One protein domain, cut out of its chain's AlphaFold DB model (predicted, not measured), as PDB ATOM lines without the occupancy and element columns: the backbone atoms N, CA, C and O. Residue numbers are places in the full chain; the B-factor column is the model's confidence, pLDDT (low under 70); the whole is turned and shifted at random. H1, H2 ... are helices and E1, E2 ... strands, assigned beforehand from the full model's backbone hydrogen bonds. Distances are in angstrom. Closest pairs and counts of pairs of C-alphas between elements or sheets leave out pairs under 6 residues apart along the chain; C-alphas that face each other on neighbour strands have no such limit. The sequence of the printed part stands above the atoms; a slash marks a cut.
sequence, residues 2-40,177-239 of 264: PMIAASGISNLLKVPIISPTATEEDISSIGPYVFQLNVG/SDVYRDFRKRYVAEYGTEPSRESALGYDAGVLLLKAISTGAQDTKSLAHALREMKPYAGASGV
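AT A GLANCE: This is residues 2 to 40 and 177 to 239 of the 264 residues of the protein "Peripla_BP_6 domain-containing protein" of Candidatus Cloacimonetes bacterium (UniProt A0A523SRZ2). A small pair of parallel strands, E1 and E2, lies between H1 with the short H2 on one side and the long H4 on the other, and H5 packs on H4 near its last residues. Beyond H4, H3 lies at one far end of the longest axis. The printed part has 102 residues with five named helices and three named strands in the order H1 E1 H2 E2 H3 H4 H5 E3, mostly helix. It is compact, with a radius of gyration of the C-alphas of 14.3 A and spans of 40 by 31 by 21 A.

IN THESE COORDINATES: H1, residues 2 to 12, begins at C-alpha 2 (30.471, 11.710, 6.704) and is 15.7 A long. E1 is residues 17 to 19, H2 residues 27 to 30 and E2 residues 34 to 36. H3, residues 178 to 191, measures 19.7 A, and H4, residues 197 to 214, measures 25.3 A. H5 is residues 220 to 229, 14.3 A, and E3, residues 233 to 235, ends at C-alpha 235 (28.693, 6.927, 32.157).

HOW THE PARTS SIT: E1 and E2 are parallel neighbours at 21 degrees, with N 19 and O 35 within hydrogen-bond range at 2.9 A. E1, H2 and E2 form a strand-helix-strand unit, two parallel strands with a helix between, and its crossover is right-handed. H1 and H2 touch, their closest C-alphas being Gly 8 and Ile 30, 6.6 A. The closest C-alphas of E1 and H4 are Ile 18 and Ala 205, 6.7 A. H4 touches H5 with residues 208 to 213 alone, closest C-alphas Ala 212 and Ala 226, 5.2 A, opposite ways at a steep tilt of 69 degrees, only just short of about perpendicular. H3 and H4 are close but not clearly touching, with C-alphas 183 and 200 closest at 7.7 A. E3 pairs with no named strand; its closest C-alpha to H4 is Gly 235, 5.9 A from that of Asp 204. Every O i to N i+4 pair is within hydrogen-bond range in H1, H3, H4 and H5; H2 is too short for one.

THE WHOLE: The C-alphas of Leu 12 and Gly 192, the two farthest apart, are 40.5 A apart. Residues 41 to 176 are not printed, and C-alphas 40 and 177 are 20.8 A apart across this cut. Of the links that are printed whole, E1 to H2 is short and the others are tight. The model's pLDDT is under 70 at residues 23 to 26, 38 to 40, 177 and 238.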
ATOM      1  N   PRO A   2      29.106  12.234   6.527       74.88
ATOM      2  CA  PRO A   2      30.471  11.710   6.704       74.88
ATOM      3  C   PRO A   2      30.508  10.419   7.531       74.88
ATOM      4  O   PRO A   2      31.238   9.488   7.203       74.88
ATOM      5  N   MET A   3      29.652  10.340   8.558       79.31
ATOM      6  CA  MET A   3      29.564   9.177   9.434       79.31
ATOM      7  C   MET A   3      29.006   7.938   8.725       79.31
ATOM      8  O   MET A   3      29.580   6.870   8.857       79.31
ATOM      9  N   ILE A   4      27.949   8.057   7.917       80.00
ATOM     10  CA  ILE A   4      27.377   6.915   7.175       80.00
ATOM     11  C   ILE A   4      28.414   6.308   6.217       80.00
ATOM     12  O   ILE A   4      28.578   5.088   6.163       80.00
ATOM     13  N   ALA A   5      29.151   7.156   5.493       83.56
ATOM     14  CA  ALA A   5      30.212   6.704   4.597       83.56
ATOM     15  C   ALA A   5      31.349   6.008   5.369       83.56
ATOM     16  O   ALA A   5      31.768   4.911   4.992       83.56
ATOM     17  N   ALA A   6      31.801   6.601   6.479       85.62
ATOM     18  CA  ALA A   6      32.812   6.002   7.347       85.62
ATOM     19  C   ALA A   6      32.336   4.671   7.958       85.62
ATOM     20  O   ALA A   6      33.089   3.701   7.936       85.62
ATOM     21  N   SER A   7      31.079   4.577   8.405       87.12
ATOM     22  CA  SER A   7      30.457   3.339   8.898       87.12
ATOM     23  C   SER A   7      30.503   2.222   7.866       87.12
ATOM     24  O   SER A   7      30.872   1.097   8.202       87.12
ATOM     25  N   GLY A   8      30.157   2.518   6.610       87.44
ATOM     26  CA  GLY A   8      30.195   1.535   5.528       87.44
ATOM     27  C   GLY A   8      31.602   0.977   5.301       87.44
ATOM     28  O   GLY A   8      31.781  -0.239   5.219       87.44
ATOM     29  N   ILE A   9      32.610   1.855   5.269       91.00
ATOM     30  CA  ILE A   9      34.017   1.469   5.090       91.00
ATOM     31  C   ILE A   9      34.526   0.673   6.297       91.00
ATOM     32  O   ILE A   9      35.081  -0.410   6.125       91.00
ATOM     33  N   SER A  10      34.310   1.168   7.516       90.44
ATOM     34  CA  SER A  10      34.696   0.488   8.756       90.44
ATOM     35  C   SER A  10      34.084  -0.907   8.852       90.44
ATOM     36  O   SER A  10      34.778  -1.871   9.178       90.44
ATOM     37  N   ASN A  11      32.809  -1.044   8.486       91.50
ATOM     38  CA  ASN A  11      32.129  -2.330   8.470       91.50
ATOM     39  C   ASN A  11      32.703  -3.288   7.416       91.50
ATOM     40  O   ASN A  11      32.939  -4.457   7.722       91.50
ATOM     41  N   LEU A  12      32.996  -2.795   6.207       92.56
ATOM     42  CA  LEU A  12      33.651  -3.577   5.152       92.56
ATOM     43  C   LEU A  12      35.038  -4.072   5.591       92.56
ATOM     44  O   LEU A  12      35.379  -5.236   5.382       92.56
ATOM     45  N   LEU A  13      35.818  -3.200   6.231       95.62
ATOM     46  CA  LEU A  13      37.163  -3.500   6.724       95.62
ATOM     47  C   LEU A  13      37.169  -4.267   8.053       95.62
ATOM     48  O   LEU A  13      38.239  -4.657   8.518       95.62
ATOM     49  N   LYS A  14      35.997  -4.516   8.655       94.94
ATOM     50  CA  LYS A  14      35.849  -5.172   9.964       94.94
ATOM     51  C   LYS A  14      36.641  -4.459  11.061       94.94
ATOM     52  O   LYS A  14      37.276  -5.105  11.894       94.94
ATOM     53  N   VAL A  15      36.610  -3.131  11.052       94.62
ATOM     54  CA  VAL A  15      37.223  -2.269  12.068       94.62
ATOM     55  C   VAL A  15      36.095  -1.599  12.853       94.62
ATOM     56  O   VAL A  15      35.350  -0.824  12.253       94.62
ATOM     57  N   PRO A  16      35.934  -1.882  14.163       93.00
ATOM     58  CA  PRO A  16      34.930  -1.230  14.989       93.00
ATOM     59  C   PRO A  16      35.043   0.290  14.917       93.00
ATOM     60  O   PRO A  16      36.123   0.842  15.122       93.00
ATOM     61  N   ILE A  17      33.924   0.959  14.661       91.94
ATOM     62  CA  ILE A  17      33.808   2.412  14.742       91.94
ATOM     63  C   ILE A  17      32.742   2.772  15.767       91.94
ATOM     64  O   ILE A  17      31.642   2.224  15.756       91.94
ATOM     65  N   ILE A  18      33.092   3.686  16.665       90.62
ATOM     66  CA  ILE A  18      32.215   4.182  17.718       90.62
ATOM     67  C   ILE A  18      31.988   5.664  17.451       90.62
ATOM     68  O   ILE A  18      32.929   6.452  17.532       90.62
ATOM     69  N   SER A  19      30.753   6.047  17.135       88.44
ATOM     70  CA  SER A  19      30.394   7.452  16.990       88.44
ATOM     71  C   SER A  19      29.801   8.006  18.288       88.44
ATOM     72  O   SER A  19      28.693   7.613  18.670       88.44
ATOM     73  N   PRO A  20      30.495   8.923  18.983       80.56
ATOM     74  CA  PRO A  20      29.981   9.507  20.216       80.56
ATOM     75  C   PRO A  20      28.811  10.462  19.970       80.56
ATOM     76  O   PRO A  20      27.947  10.585  20.828       80.56
ATOM     77  N   THR A  21      28.780  11.138  18.820       75.25
ATOM     78  CA  THR A  21      27.912  12.303  18.586       75.25
ATOM     79  C   THR A  21      26.999  12.177  17.377       75.25
ATOM     80  O   THR A  21      26.174  13.065  17.180       75.25
ATOM     81  N   ALA A  22      27.112  11.118  16.565       74.88
ATOM     82  CA  ALA A  22      26.248  10.994  15.399       74.88
ATOM     83  C   ALA A  22      24.770  11.034  15.792       74.88
ATOM     84  O   ALA A  22      24.362  10.483  16.819       74.88
ATOM     85  N   THR A  23      23.985  11.743  14.994       67.00
ATOM     86  CA  THR A  23      22.567  12.005  15.247       67.00
ATOM     87  C   THR A  23      21.675  11.274  14.264       67.00
ATOM     88  O   THR A  23      20.488  11.133  14.546       67.00
ATOM     89  N   GLU A  24      22.222  10.799  13.138       69.06
ATOM     90  CA  GLU A  24      21.456   9.960  12.229       69.06
ATOM     91  C   GLU A  24      20.999   8.696  12.971       69.06
ATOM     92  O   GLU A  24      21.725   8.118  13.785       69.06
ATOM     93  N   GLU A  25      19.753   8.306  12.733       65.19
ATOM     94  CA  GLU A  25      19.183   7.115  13.345       65.19
ATOM     95  C   GLU A  25      19.719   5.859  12.684       65.19
ATOM     96  O   GLU A  25      20.039   5.845  11.495       65.19
ATOM     97  N   ASP A  26      19.769   4.789  13.473       66.81
ATOM     98  CA  ASP A  26      20.001   3.438  12.976       66.81
ATOM     99  C   ASP A  26      21.360   3.242  12.272       66.81
ATOM    100  O   ASP A  26      21.566   2.280  11.532       66.81
ATOM    101  N   ILE A  27      22.344   4.114  12.537       75.50
ATOM    102  CA  ILE A  27      23.713   3.974  12.006       75.50
ATOM    103  C   ILE A  27      24.314   2.634  12.446       75.50
ATOM    104  O   ILE A  27      25.025   1.992  11.673       75.50
ATOM    105  N   SER A  28      23.993   2.170  13.657       76.31
ATOM    106  CA  SER A  28      24.382   0.845  14.153       76.31
ATOM    107  C   SER A  28      23.872  -0.313  13.288       76.31
ATOM    108  O   SER A  28      24.482  -1.381  13.273       76.31
ATOM    109  N   SER A  29      22.783  -0.124  12.536       80.62
ATOM    110  CA  SER A  29      22.236  -1.148  11.634       80.62
ATOM    111  C   SER A  29      22.977  -1.247  10.303       80.62
ATOM    112  O   SER A  29      22.782  -2.219   9.574       80.62
ATOM    113  N   ILE A  30      23.904  -0.325  10.005       87.25
ATOM    114  CA  ILE A  30      24.809  -0.433   8.844       87.25
ATOM    115  C   ILE A  30      25.659  -1.709   8.931       87.25
ATOM    116  O   ILE A  30      25.999  -2.305   7.905       87.25
ATOM    117  N   GLY A  31      25.992  -2.167  10.141       89.19
ATOM    118  CA  GLY A  31      26.582  -3.485  10.315       89.19
ATOM    119  C   GLY A  31      27.216  -3.740  11.680       89.19
ATOM    120  O   GLY A  31      27.292  -2.856  12.528       89.19
ATOM    121  N   PRO A  32      27.706  -4.972  11.911       90.94
ATOM    122  CA  PRO A  32      28.132  -5.439  13.231       90.94
ATOM    123  C   PRO A  32      29.371  -4.746  13.814       90.94
ATOM    124  O   PRO A  32      29.689  -4.999  14.974       90.94
ATOM    125  N   TYR A  33      30.066  -3.914  13.038       92.56
ATOM    126  CA  TYR A  33      31.234  -3.140  13.473       92.56
ATOM    127  C   TYR A  33      30.914  -1.657  13.712       92.56
ATOM    128  O   TYR A  33      31.830  -0.862  13.903       92.56
ATOM    129  N   VAL A  34      29.640  -1.269  13.678       90.88
ATOM    130  CA  VAL A  34      29.216   0.129  13.773       90.88
ATOM    131  C   VAL A  34      28.449   0.349  15.071       90.88
ATOM    132  O   VAL A  34      27.457  -0.323  15.345       90.88
ATOM    133  N   PHE A  35      28.923   1.299  15.871       88.19
ATOM    134  CA  PHE A  35      28.420   1.600  17.207       88.19
ATOM    135  C   PHE A  35      28.169   3.102  17.341       88.19
ATOM    136  O   PHE A  35      28.880   3.923  16.756       88.19
ATOM    137  N   GLN A  36      27.176   3.471  18.136       81.75
ATOM    138  CA  GLN A  36      26.767   4.857  18.358       81.75
ATOM    139  C   GLN A  36      26.486   5.023  19.852       81.75
ATOM    140  O   GLN A  36      25.911   4.130  20.456       81.75
ATOM    141  N   LEU A  37      26.934   6.110  20.482       75.69
ATOM    142  CA  LEU A  37      26.637   6.363  21.907       75.69
ATOM    143  C   LEU A  37      25.516   7.368  22.101       75.69
ATOM    144  O   LEU A  37      24.855   7.355  23.136       75.69
ATOM    145  N   ASN A  38      25.322   8.260  21.134       68.69
ATOM    146  CA  ASN A  38      24.301   9.283  21.227       68.69
ATOM    147  C   ASN A  38      22.914   8.638  21.116       68.69
ATOM    148  O   ASN A  38      22.370   8.497  20.024       68.69
ATOM    149  N   VAL A  39      22.348   8.240  22.254       61.78
ATOM    150  CA  VAL A  39      20.950   7.825  22.357       61.78
ATOM    151  C   VAL A  39      20.098   9.042  22.011       61.78
ATOM    152  O   VAL A  39      20.140  10.059  22.708       61.78
ATOM    153  N   GLY A  40      19.386   8.965  20.888       60.16
ATOM    154  CA  GLY A  40      18.744  10.122  20.277       60.16
ATOM    155  C   GLY A  40      17.740  10.801  21.208       60.16
ATOM    156  O   GLY A  40      16.683  10.244  21.498       60.16
ATOM    157  N   SER A 177      25.574  12.670  39.410       64.38
ATOM    158  CA  SER A 177      26.079  11.312  39.662       64.38
ATOM    159  C   SER A 177      27.547  11.247  40.017       64.38
ATOM    160  O   SER A 177      28.324  12.117  39.639       64.38
ATOM    161  N   ASP A 178      27.952  10.169  40.684       77.25
ATOM    162  CA  ASP A 178      29.364   9.918  40.974       77.25
ATOM    163  C   ASP A 178      30.215   9.887  39.705       77.25
ATOM    164  O   ASP A 178      31.275  10.505  39.666       77.25
ATOM    165  N   VAL A 179      29.716   9.248  38.641       78.69
ATOM    166  CA  VAL A 179      30.444   9.117  37.373       78.69
ATOM    167  C   VAL A 179      30.622  10.474  36.686       78.69
ATOM    168  O   VAL A 179      31.732  10.799  36.263       78.69
ATOM    169  N   TYR A 180      29.575  11.306  36.626       80.06
ATOM    170  CA  TYR A 180      29.688  12.649  36.053       80.06
ATOM    171  C   TYR A 180      30.493  13.590  36.949       80.06
ATOM    172  O   TYR A 180      31.314  14.345  36.440       80.06
ATOM    173  N   ARG A 181      30.308  13.556  38.275       83.12
ATOM    174  CA  ARG A 181      31.070  14.399  39.212       83.12
ATOM    175  C   ARG A 181      32.561  14.107  39.132       83.12
ATOM    176  O   ARG A 181      33.358  15.044  39.121       83.12
ATOM    177  N   ASP A 182      32.932  12.836  39.043       89.94
ATOM    178  CA  ASP A 182      34.321  12.421  38.883       89.94
ATOM    179  C   ASP A 182      34.886  12.818  37.509       89.94
ATOM    180  O   ASP A 182      35.976  13.389  37.435       89.94
ATOM    181  N   PHE A 183      34.125  12.620  36.426       92.19
ATOM    182  CA  PHE A 183      34.492  13.117  35.096       92.19
ATOM    183  C   PHE A 183      34.679  14.639  35.083       92.19
ATOM    184  O   PHE A 183      35.734  15.117  34.675       92.19
ATOM    185  N   ARG A 184      33.703  15.407  35.580       89.75
ATOM    186  CA  ARG A 184      33.753  16.871  35.659       89.75
ATOM    187  C   ARG A 184      34.959  17.332  36.460       89.75
ATOM    188  O   ARG A 184      35.671  18.223  36.014       89.75
ATOM    189  N   LYS A 185      35.212  16.724  37.624       94.31
ATOM    190  CA  LYS A 185      36.380  17.047  38.452       94.31
ATOM    191  C   LYS A 185      37.677  16.871  37.663       94.31
ATOM    192  O   LYS A 185      38.523  17.760  37.701       94.31
ATOM    193  N   ARG A 186      37.829  15.754  36.942       95.62
ATOM    194  CA  ARG A 186      39.007  15.479  36.105       95.62
ATOM    195  C   ARG A 186      39.100  16.421  34.902       95.62
ATOM    196  O   ARG A 186      40.181  16.911  34.612       95.62
ATOM    197  N   TYR A 187      37.979  16.724  34.256       95.25
ATOM    198  CA  TYR A 187      37.925  17.623  33.105       95.25
ATOM    199  C   TYR A 187      38.303  19.061  33.480       95.25
ATOM    200  O   TYR A 187      39.150  19.657  32.827       95.25
ATOM    201  N   VAL A 188      37.739  19.599  34.566       94.56
ATOM    202  CA  VAL A 188      38.067  20.947  35.062       94.56
ATOM    203  C   VAL A 188      39.530  21.027  35.499       94.56
ATOM    204  O   VAL A 188      40.180  22.038  35.254       94.56
ATOM    205  N   ALA A 189      40.063  19.969  36.122       97.44
ATOM    206  CA  ALA A 189      41.469  19.923  36.518       97.44
ATOM    207  C   ALA A 189      42.431  19.960  35.316       97.44
ATOM    208  O   ALA A 189      43.491  20.568  35.422       97.44
ATOM    209  N   GLU A 190      42.059  19.335  34.196       97.56
ATOM    210  CA  GLU A 190      42.880  19.276  32.980       97.56
ATOM    211  C   GLU A 190      42.725  20.527  32.100       97.56
ATOM    212  O   GLU A 190      43.710  21.101  31.645       97.56
ATOM    213  N   TYR A 191      41.486  20.964  31.858       95.75
ATOM    214  CA  TYR A 191      41.167  21.966  30.834       95.75
ATOM    215  C   TYR A 191      40.782  23.341  31.395       95.75
ATOM    216  O   TYR A 191      40.682  24.303  30.637       95.75
ATOM    217  N   GLY A 192      40.547  23.461  32.705       94.44
ATOM    218  CA  GLY A 192      40.181  24.727  33.354       94.44
ATOM    219  C   GLY A 192      38.777  25.251  33.022       94.44
ATOM    220  O   GLY A 192      38.429  26.355  33.435       94.44
ATOM    221  N   THR A 193      37.963  24.483  32.296       86.44
ATOM    222  CA  THR A 193      36.600  24.844  31.878       86.44
ATOM    223  C   THR A 193      35.606  23.731  32.209       86.44
ATOM    224  O   THR A 193      35.987  22.595  32.497       86.44
ATOM    225  N   GLU A 194      34.312  24.052  32.202       81.44
ATOM    226  CA  GLU A 194      33.251  23.052  32.363       81.44
ATOM    227  C   GLU A 194      33.163  22.130  31.133       81.44
ATOM    228  O   GLU A 194      33.272  22.615  30.003       81.44
ATOM    229  N   PRO A 195      32.917  20.819  31.310       76.81
ATOM    230  CA  PRO A 195      32.751  19.917  30.180       76.81
ATOM    231  C   PRO A 195      31.437  20.163  29.435       76.81
ATOM    232  O   PRO A 195      30.367  20.272  30.043       76.81
ATOM    233  N   SER A 196      31.501  20.130  28.103       74.06
ATOM    234  CA  SER A 196      30.309  20.048  27.254       74.06
ATOM    235  C   SER A 196      29.712  18.631  27.243       74.06
ATOM    236  O   SER A 196      30.349  17.658  27.669       74.06
ATOM    237  N   ARG A 197      28.498  18.476  26.700       71.38
ATOM    238  CA  ARG A 197      27.883  17.152  26.494       71.38
ATOM    239  C   ARG A 197      28.704  16.298  25.528       71.38
ATOM    240  O   ARG A 197      28.884  15.108  25.760       71.38
ATOM    241  N   GLU A 198      29.241  16.905  24.479       76.00
ATOM    242  CA  GLU A 198      30.101  16.256  23.484       76.00
ATOM    243  C   GLU A 198      31.386  15.747  24.136       76.00
ATOM    244  O   GLU A 198      31.836  14.643  23.837       76.00
ATOM    245  N   SER A 199      31.935  16.512  25.082       84.06
ATOM    246  CA  SER A 199      33.099  16.097  25.866       84.06
ATOM    247  C   SER A 199      32.787  14.875  26.735       84.06
ATOM    248  O   SER A 199      33.588  13.943  26.798       84.06
ATOM    249  N   ALA A 200      31.606  14.838  27.360       82.31
ATOM    250  CA  ALA A 200      31.147  13.682  28.132       82.31
ATOM    251  C   ALA A 200      30.892  12.446  27.246       82.31
ATOM    252  O   ALA A 200      31.287  11.340  27.609       82.31
ATOM    253  N   LEU A 201      30.292  12.624  26.064       80.88
ATOM    254  CA  LEU A 201      30.079  11.547  25.086       80.88
ATOM    255  C   LEU A 201      31.405  10.991  24.553       80.88
ATOM    256  O   LEU A 201      31.557   9.779  24.405       80.88
ATOM    257  N   GLY A 202      32.381  11.862  24.284       87.75
ATOM    258  CA  GLY A 202      33.729  11.459  23.886       87.75
ATOM    259  C   GLY A 202      34.446  10.675  24.985       87.75
ATOM    260  O   GLY A 202      35.045   9.633  24.712       87.75
ATOM    261  N   TYR A 203      34.327  11.128  26.236       90.75
ATOM    262  CA  TYR A 203      34.844  10.410  27.400       90.75
ATOM    263  C   TYR A 203      34.233   9.006  27.511       90.75
ATOM    264  O   TYR A 203      34.960   8.017  27.627       90.75
ATOM    265  N   ASP A 204      32.910   8.898  27.398       88.56
ATOM    266  CA  ASP A 204      32.211   7.616  27.469       88.56
ATOM    267  C   ASP A 204      32.528   6.687  26.296       88.56
ATOM    268  O   ASP A 204      32.612   5.476  26.496       88.56
ATOM    269  N   ALA A 205      32.777   7.216  25.094       91.31
ATOM    270  CA  ALA A 205      33.238   6.408  23.964       91.31
ATOM    271  C   ALA A 205      34.598   5.762  24.261       91.31
ATOM    272  O   ALA A 205      34.797   4.575  23.988       91.31
ATOM    273  N   GLY A 206      35.510   6.514  24.885       93.38
ATOM    274  CA  GLY A 206      36.790   5.991  25.358       93.38
ATOM    275  C   GLY A 206      36.616   4.921  26.438       93.38
ATOM    276  O   GLY A 206      37.192   3.837  26.336       93.38
ATOM    277  N   VAL A 207      35.782   5.180  27.448       93.12
ATOM    278  CA  VAL A 207      35.495   4.210  28.521       93.12
ATOM    279  C   VAL A 207      34.855   2.937  27.972       93.12
ATOM    280  O   VAL A 207      35.233   1.841  28.388       93.12
ATOM    281  N   LEU A 208      33.926   3.052  27.022       92.00
ATOM    282  CA  LEU A 208      33.284   1.914  26.371       92.00
ATOM    283  C   LEU A 208      34.306   1.041  25.644       92.00
ATOM    284  O   LEU A 208      34.303  -0.179  25.821       92.00
ATOM    285  N   LEU A 209      35.201   1.665  24.876       93.31
ATOM    286  CA  LEU A 209      36.279   0.970  24.180       93.31
ATOM    287  C   LEU A 209      37.198   0.237  25.168       93.31
ATOM    288  O   LEU A 209      37.467  -0.950  24.993       93.31
ATOM    289  N   LEU A 210      37.632   0.912  26.235       94.56
ATOM    290  CA  LEU A 210      38.495   0.319  27.261       94.56
ATOM    291  C   LEU A 210      37.811  -0.837  27.998       94.56
ATOM    292  O   LEU A 210      38.437  -1.870  28.234       94.56
ATOM    293  N   LYS A 211      36.518  -0.706  28.316       93.88
ATOM    294  CA  LYS A 211      35.723  -1.791  28.904       93.88
ATOM    295  C   LYS A 211      35.649  -2.992  27.969       93.88
ATOM    296  O   LYS A 211      35.865  -4.110  28.428       93.88
ATOM    297  N   ALA A 212      35.402  -2.782  26.679       93.69
ATOM    298  CA  ALA A 212      35.360  -3.868  25.705       93.69
ATOM    299  C   ALA A 212      36.726  -4.559  25.543       93.69
ATOM    300  O   ALA A 212      36.790  -5.781  25.479       93.69
ATOM    301  N   ILE A 213      37.832  -3.811  25.569       94.38
ATOM    302  CA  ILE A 213      39.185  -4.394  25.594       94.38
ATOM    303  C   ILE A 213      39.395  -5.215  26.877       94.38
ATOM    304  O   ILE A 213      39.926  -6.324  26.830       94.38
ATOM    305  N   SER A 214      38.919  -4.717  28.024       95.38
ATOM    306  CA  SER A 214      39.076  -5.387  29.324       95.38
ATOM    307  C   SER A 214      38.344  -6.730  29.443       95.38
ATOM    308  O   SER A 214      38.678  -7.515  30.328       95.38
ATOM    309  N   THR A 215      37.409  -7.052  28.538       94.00
ATOM    310  CA  THR A 215      36.791  -8.391  28.476       94.00
ATOM    311  C   THR A 215      37.712  -9.443  27.845       94.00
ATOM    312  O   THR A 215      37.294 -10.584  27.664       94.00
ATOM    313  N   GLY A 216      38.942  -9.072  27.471       93.81
ATOM    314  CA  GLY A 216      39.907  -9.949  26.810       93.81
ATOM    315  C   GLY A 216      39.804  -9.946  25.285       93.81
ATOM    316  O   GLY A 216      40.264 -10.894  24.655       93.81
ATOM    317  N   ALA A 217      39.203  -8.916  24.680       93.81
ATOM    318  CA  ALA A 217      39.206  -8.758  23.228       93.81
ATOM    319  C   ALA A 217      40.640  -8.537  22.711       93.81
ATOM    320  O   ALA A 217      41.351  -7.658  23.196       93.81
ATOM    321  N   GLN A 218      41.062  -9.334  21.727       91.88
ATOM    322  CA  GLN A 218      42.436  -9.340  21.194       91.88
ATOM    323  C   GLN A 218      42.519  -8.937  19.720       91.88
ATOM    324  O   GLN A 218      43.602  -8.689  19.198       91.88
ATOM    325  N   ASP A 219      41.379  -8.871  19.040       94.62
ATOM    326  CA  ASP A 219      41.277  -8.521  17.632       94.62
ATOM    327  C   ASP A 219      39.998  -7.718  17.366       94.62
ATOM    328  O   ASP A 219      39.141  -7.537  18.236       94.62
ATOM    329  N   THR A 220      39.849  -7.218  16.143       94.56
ATOM    330  CA  THR A 220      38.713  -6.365  15.787       94.56
ATOM    331  C   THR A 220      37.367  -7.085  15.884       94.56
ATOM    332  O   THR A 220      36.356  -6.461  16.208       94.56
ATOM    333  N   LYS A 221      37.337  -8.400  15.644       95.19
ATOM    334  CA  LYS A 221      36.123  -9.223  15.696       95.19
ATOM    335  C   LYS A 221      35.662  -9.451  17.135       95.19
ATOM    336  O   LYS A 221      34.485  -9.269  17.434       95.19
ATOM    337  N   SER A 222      36.576  -9.844  18.017       95.50
ATOM    338  CA  SER A 222      36.326 -10.015  19.450       95.50
ATOM    339  C   SER A 222      35.988  -8.684  20.115       95.50
ATOM    340  O   SER A 222      35.091  -8.651  20.952       95.50
ATOM    341  N   LEU A 223      36.596  -7.579  19.671       95.25
ATOM    342  CA  LEU A 223      36.250  -6.236  20.133       95.25
ATOM    343  C   LEU A 223      34.827  -5.835  19.722       95.25
ATOM    344  O   LEU A 223      34.052  -5.394  20.566       95.25
ATOM    345  N   ALA A 224      34.449  -6.036  18.454       93.88
ATOM    346  CA  ALA A 224      33.081  -5.793  17.990       93.88
ATOM    347  C   ALA A 224      32.061  -6.645  18.760       93.88
ATOM    348  O   ALA A 224      31.003  -6.157  19.152       93.88
ATOM    349  N   HIS A 225      32.380  -7.917  19.000       93.19
ATOM    350  CA  HIS A 225      31.527  -8.799  19.787       93.19
ATOM    351  C   HIS A 225      31.372  -8.296  21.229       93.19
ATOM    352  O   HIS A 225      30.245  -8.136  21.689       93.19
ATOM    353  N   ALA A 226      32.472  -7.955  21.905       94.12
ATOM    354  CA  ALA A 226      32.447  -7.413  23.263       94.12
ATOM    355  C   ALA A 226      31.630  -6.116  23.364       94.12
ATOM    356  O   ALA A 226      30.851  -5.951  24.299       94.12
ATOM    357  N   LEU A 227      31.757  -5.217  22.382       92.44
ATOM    358  CA  LEU A 227      30.950  -3.998  22.303       92.44
ATOM    359  C   LEU A 227      29.453  -4.313  22.144       92.44
ATOM    360  O   LEU A 227      28.633  -3.711  22.831       92.44
ATOM    361  N   ARG A 228      29.077  -5.274  21.290       88.81
ATOM    362  CA  ARG A 228      27.668  -5.661  21.060       88.81
ATOM    363  C   ARG A 228      26.993  -6.305  22.271       88.81
ATOM    364  O   ARG A 228      25.789  -6.105  22.464       88.81
ATOM    365  N   GLU A 229      27.752  -7.091  23.028       88.69
ATOM    366  CA  GLU A 229      27.287  -7.797  24.229       88.69
ATOM    367  C   GLU A 229      27.385  -6.934  25.498       88.69
ATOM    368  O   GLU A 229      26.919  -7.338  26.567       88.69
ATOM    369  N   MET A 230      27.981  -5.740  25.400       87.50
ATOM    370  CA  MET A 230      28.124  -4.825  26.523       87.50
ATOM    371  C   MET A 230      26.747  -4.404  27.032       87.50
ATOM    372  O   MET A 230      25.980  -3.732  26.338       87.50
ATOM    373  N   LYS A 231      26.446  -4.770  28.279       81.31
ATOM    374  CA  LYS A 231      25.227  -4.318  28.948       81.31
ATOM    375  C   LYS A 231      25.295  -2.805  29.189       81.31
ATOM    376  O   LYS A 231      26.384  -2.306  29.483       81.31
ATOM    377  N   PRO A 232      24.159  -2.088  29.119       76.81
ATOM    378  CA  PRO A 232      24.123  -0.671  29.453       76.81
ATOM    379  C   PRO A 232      24.696  -0.395  30.851       76.81
ATOM    380  O   PRO A 232      24.453  -1.163  31.786       76.81
ATOM    381  N   TYR A 233      25.460   0.687  31.006       72.94
ATOM    382  CA  TYR A 233      26.065   1.082  32.287       72.94
ATOM    383  C   TYR A 233      26.109   2.604  32.450       72.94
ATOM    384  O   TYR A 233      26.106   3.332  31.465       72.94
ATOM    385  N   ALA A 234      26.178   3.096  33.690       73.38
ATOM    386  CA  ALA A 234      26.268   4.530  33.969       73.38
ATOM    387  C   ALA A 234      27.622   5.123  33.526       73.38
ATOM    388  O   ALA A 234      28.678   4.678  33.983       73.38
ATOM    389  N   GLY A 235      27.573   6.134  32.661       78.56
ATOM    390  CA  GLY A 235      28.693   6.927  32.157       78.56
ATOM    391  C   GLY A 235      28.565   8.416  32.498       78.56
ATOM    392  O   GLY A 235      27.648   8.844  33.205       78.56
ATOM    393  N   ALA A 236      29.511   9.212  32.008       80.81
ATOM    394  CA  ALA A 236      29.556  10.658  32.196       80.81
ATOM    395  C   ALA A 236      28.460  11.397  31.408       80.81
ATOM    396  O   ALA A 236      27.980  12.437  31.841       80.81
ATOM    397  N   SER A 237      28.049  10.879  30.257       73.06
ATOM    398  CA  SER A 237      26.995  11.434  29.398       73.06
ATOM    399  C   SER A 237      25.600  10.872  29.695       73.06
ATOM    400  O   SER A 237      24.628  11.258  29.044       73.06
ATOM    401  N   GLY A 238      25.496   9.975  30.679       68.94
ATOM    402  CA  GLY A 238      24.317   9.158  30.948       68.94
ATOM    403  C   GLY A 238      24.645   7.670  30.837       68.94
ATOM    404  O   GLY A 238      25.802   7.268  30.900       68.94
ATOM    405  N   VAL A 239      23.636   6.819  30.701       70.81
ATOM    406  CA  VAL A 239      23.802   5.390  30.480       70.81
ATOM    407  C   VAL A 239      24.330   5.201  29.072       70.81
ATOM    408  O   VAL A 239      23.718   5.592  28.079       70.81
TER     409      VAL A 239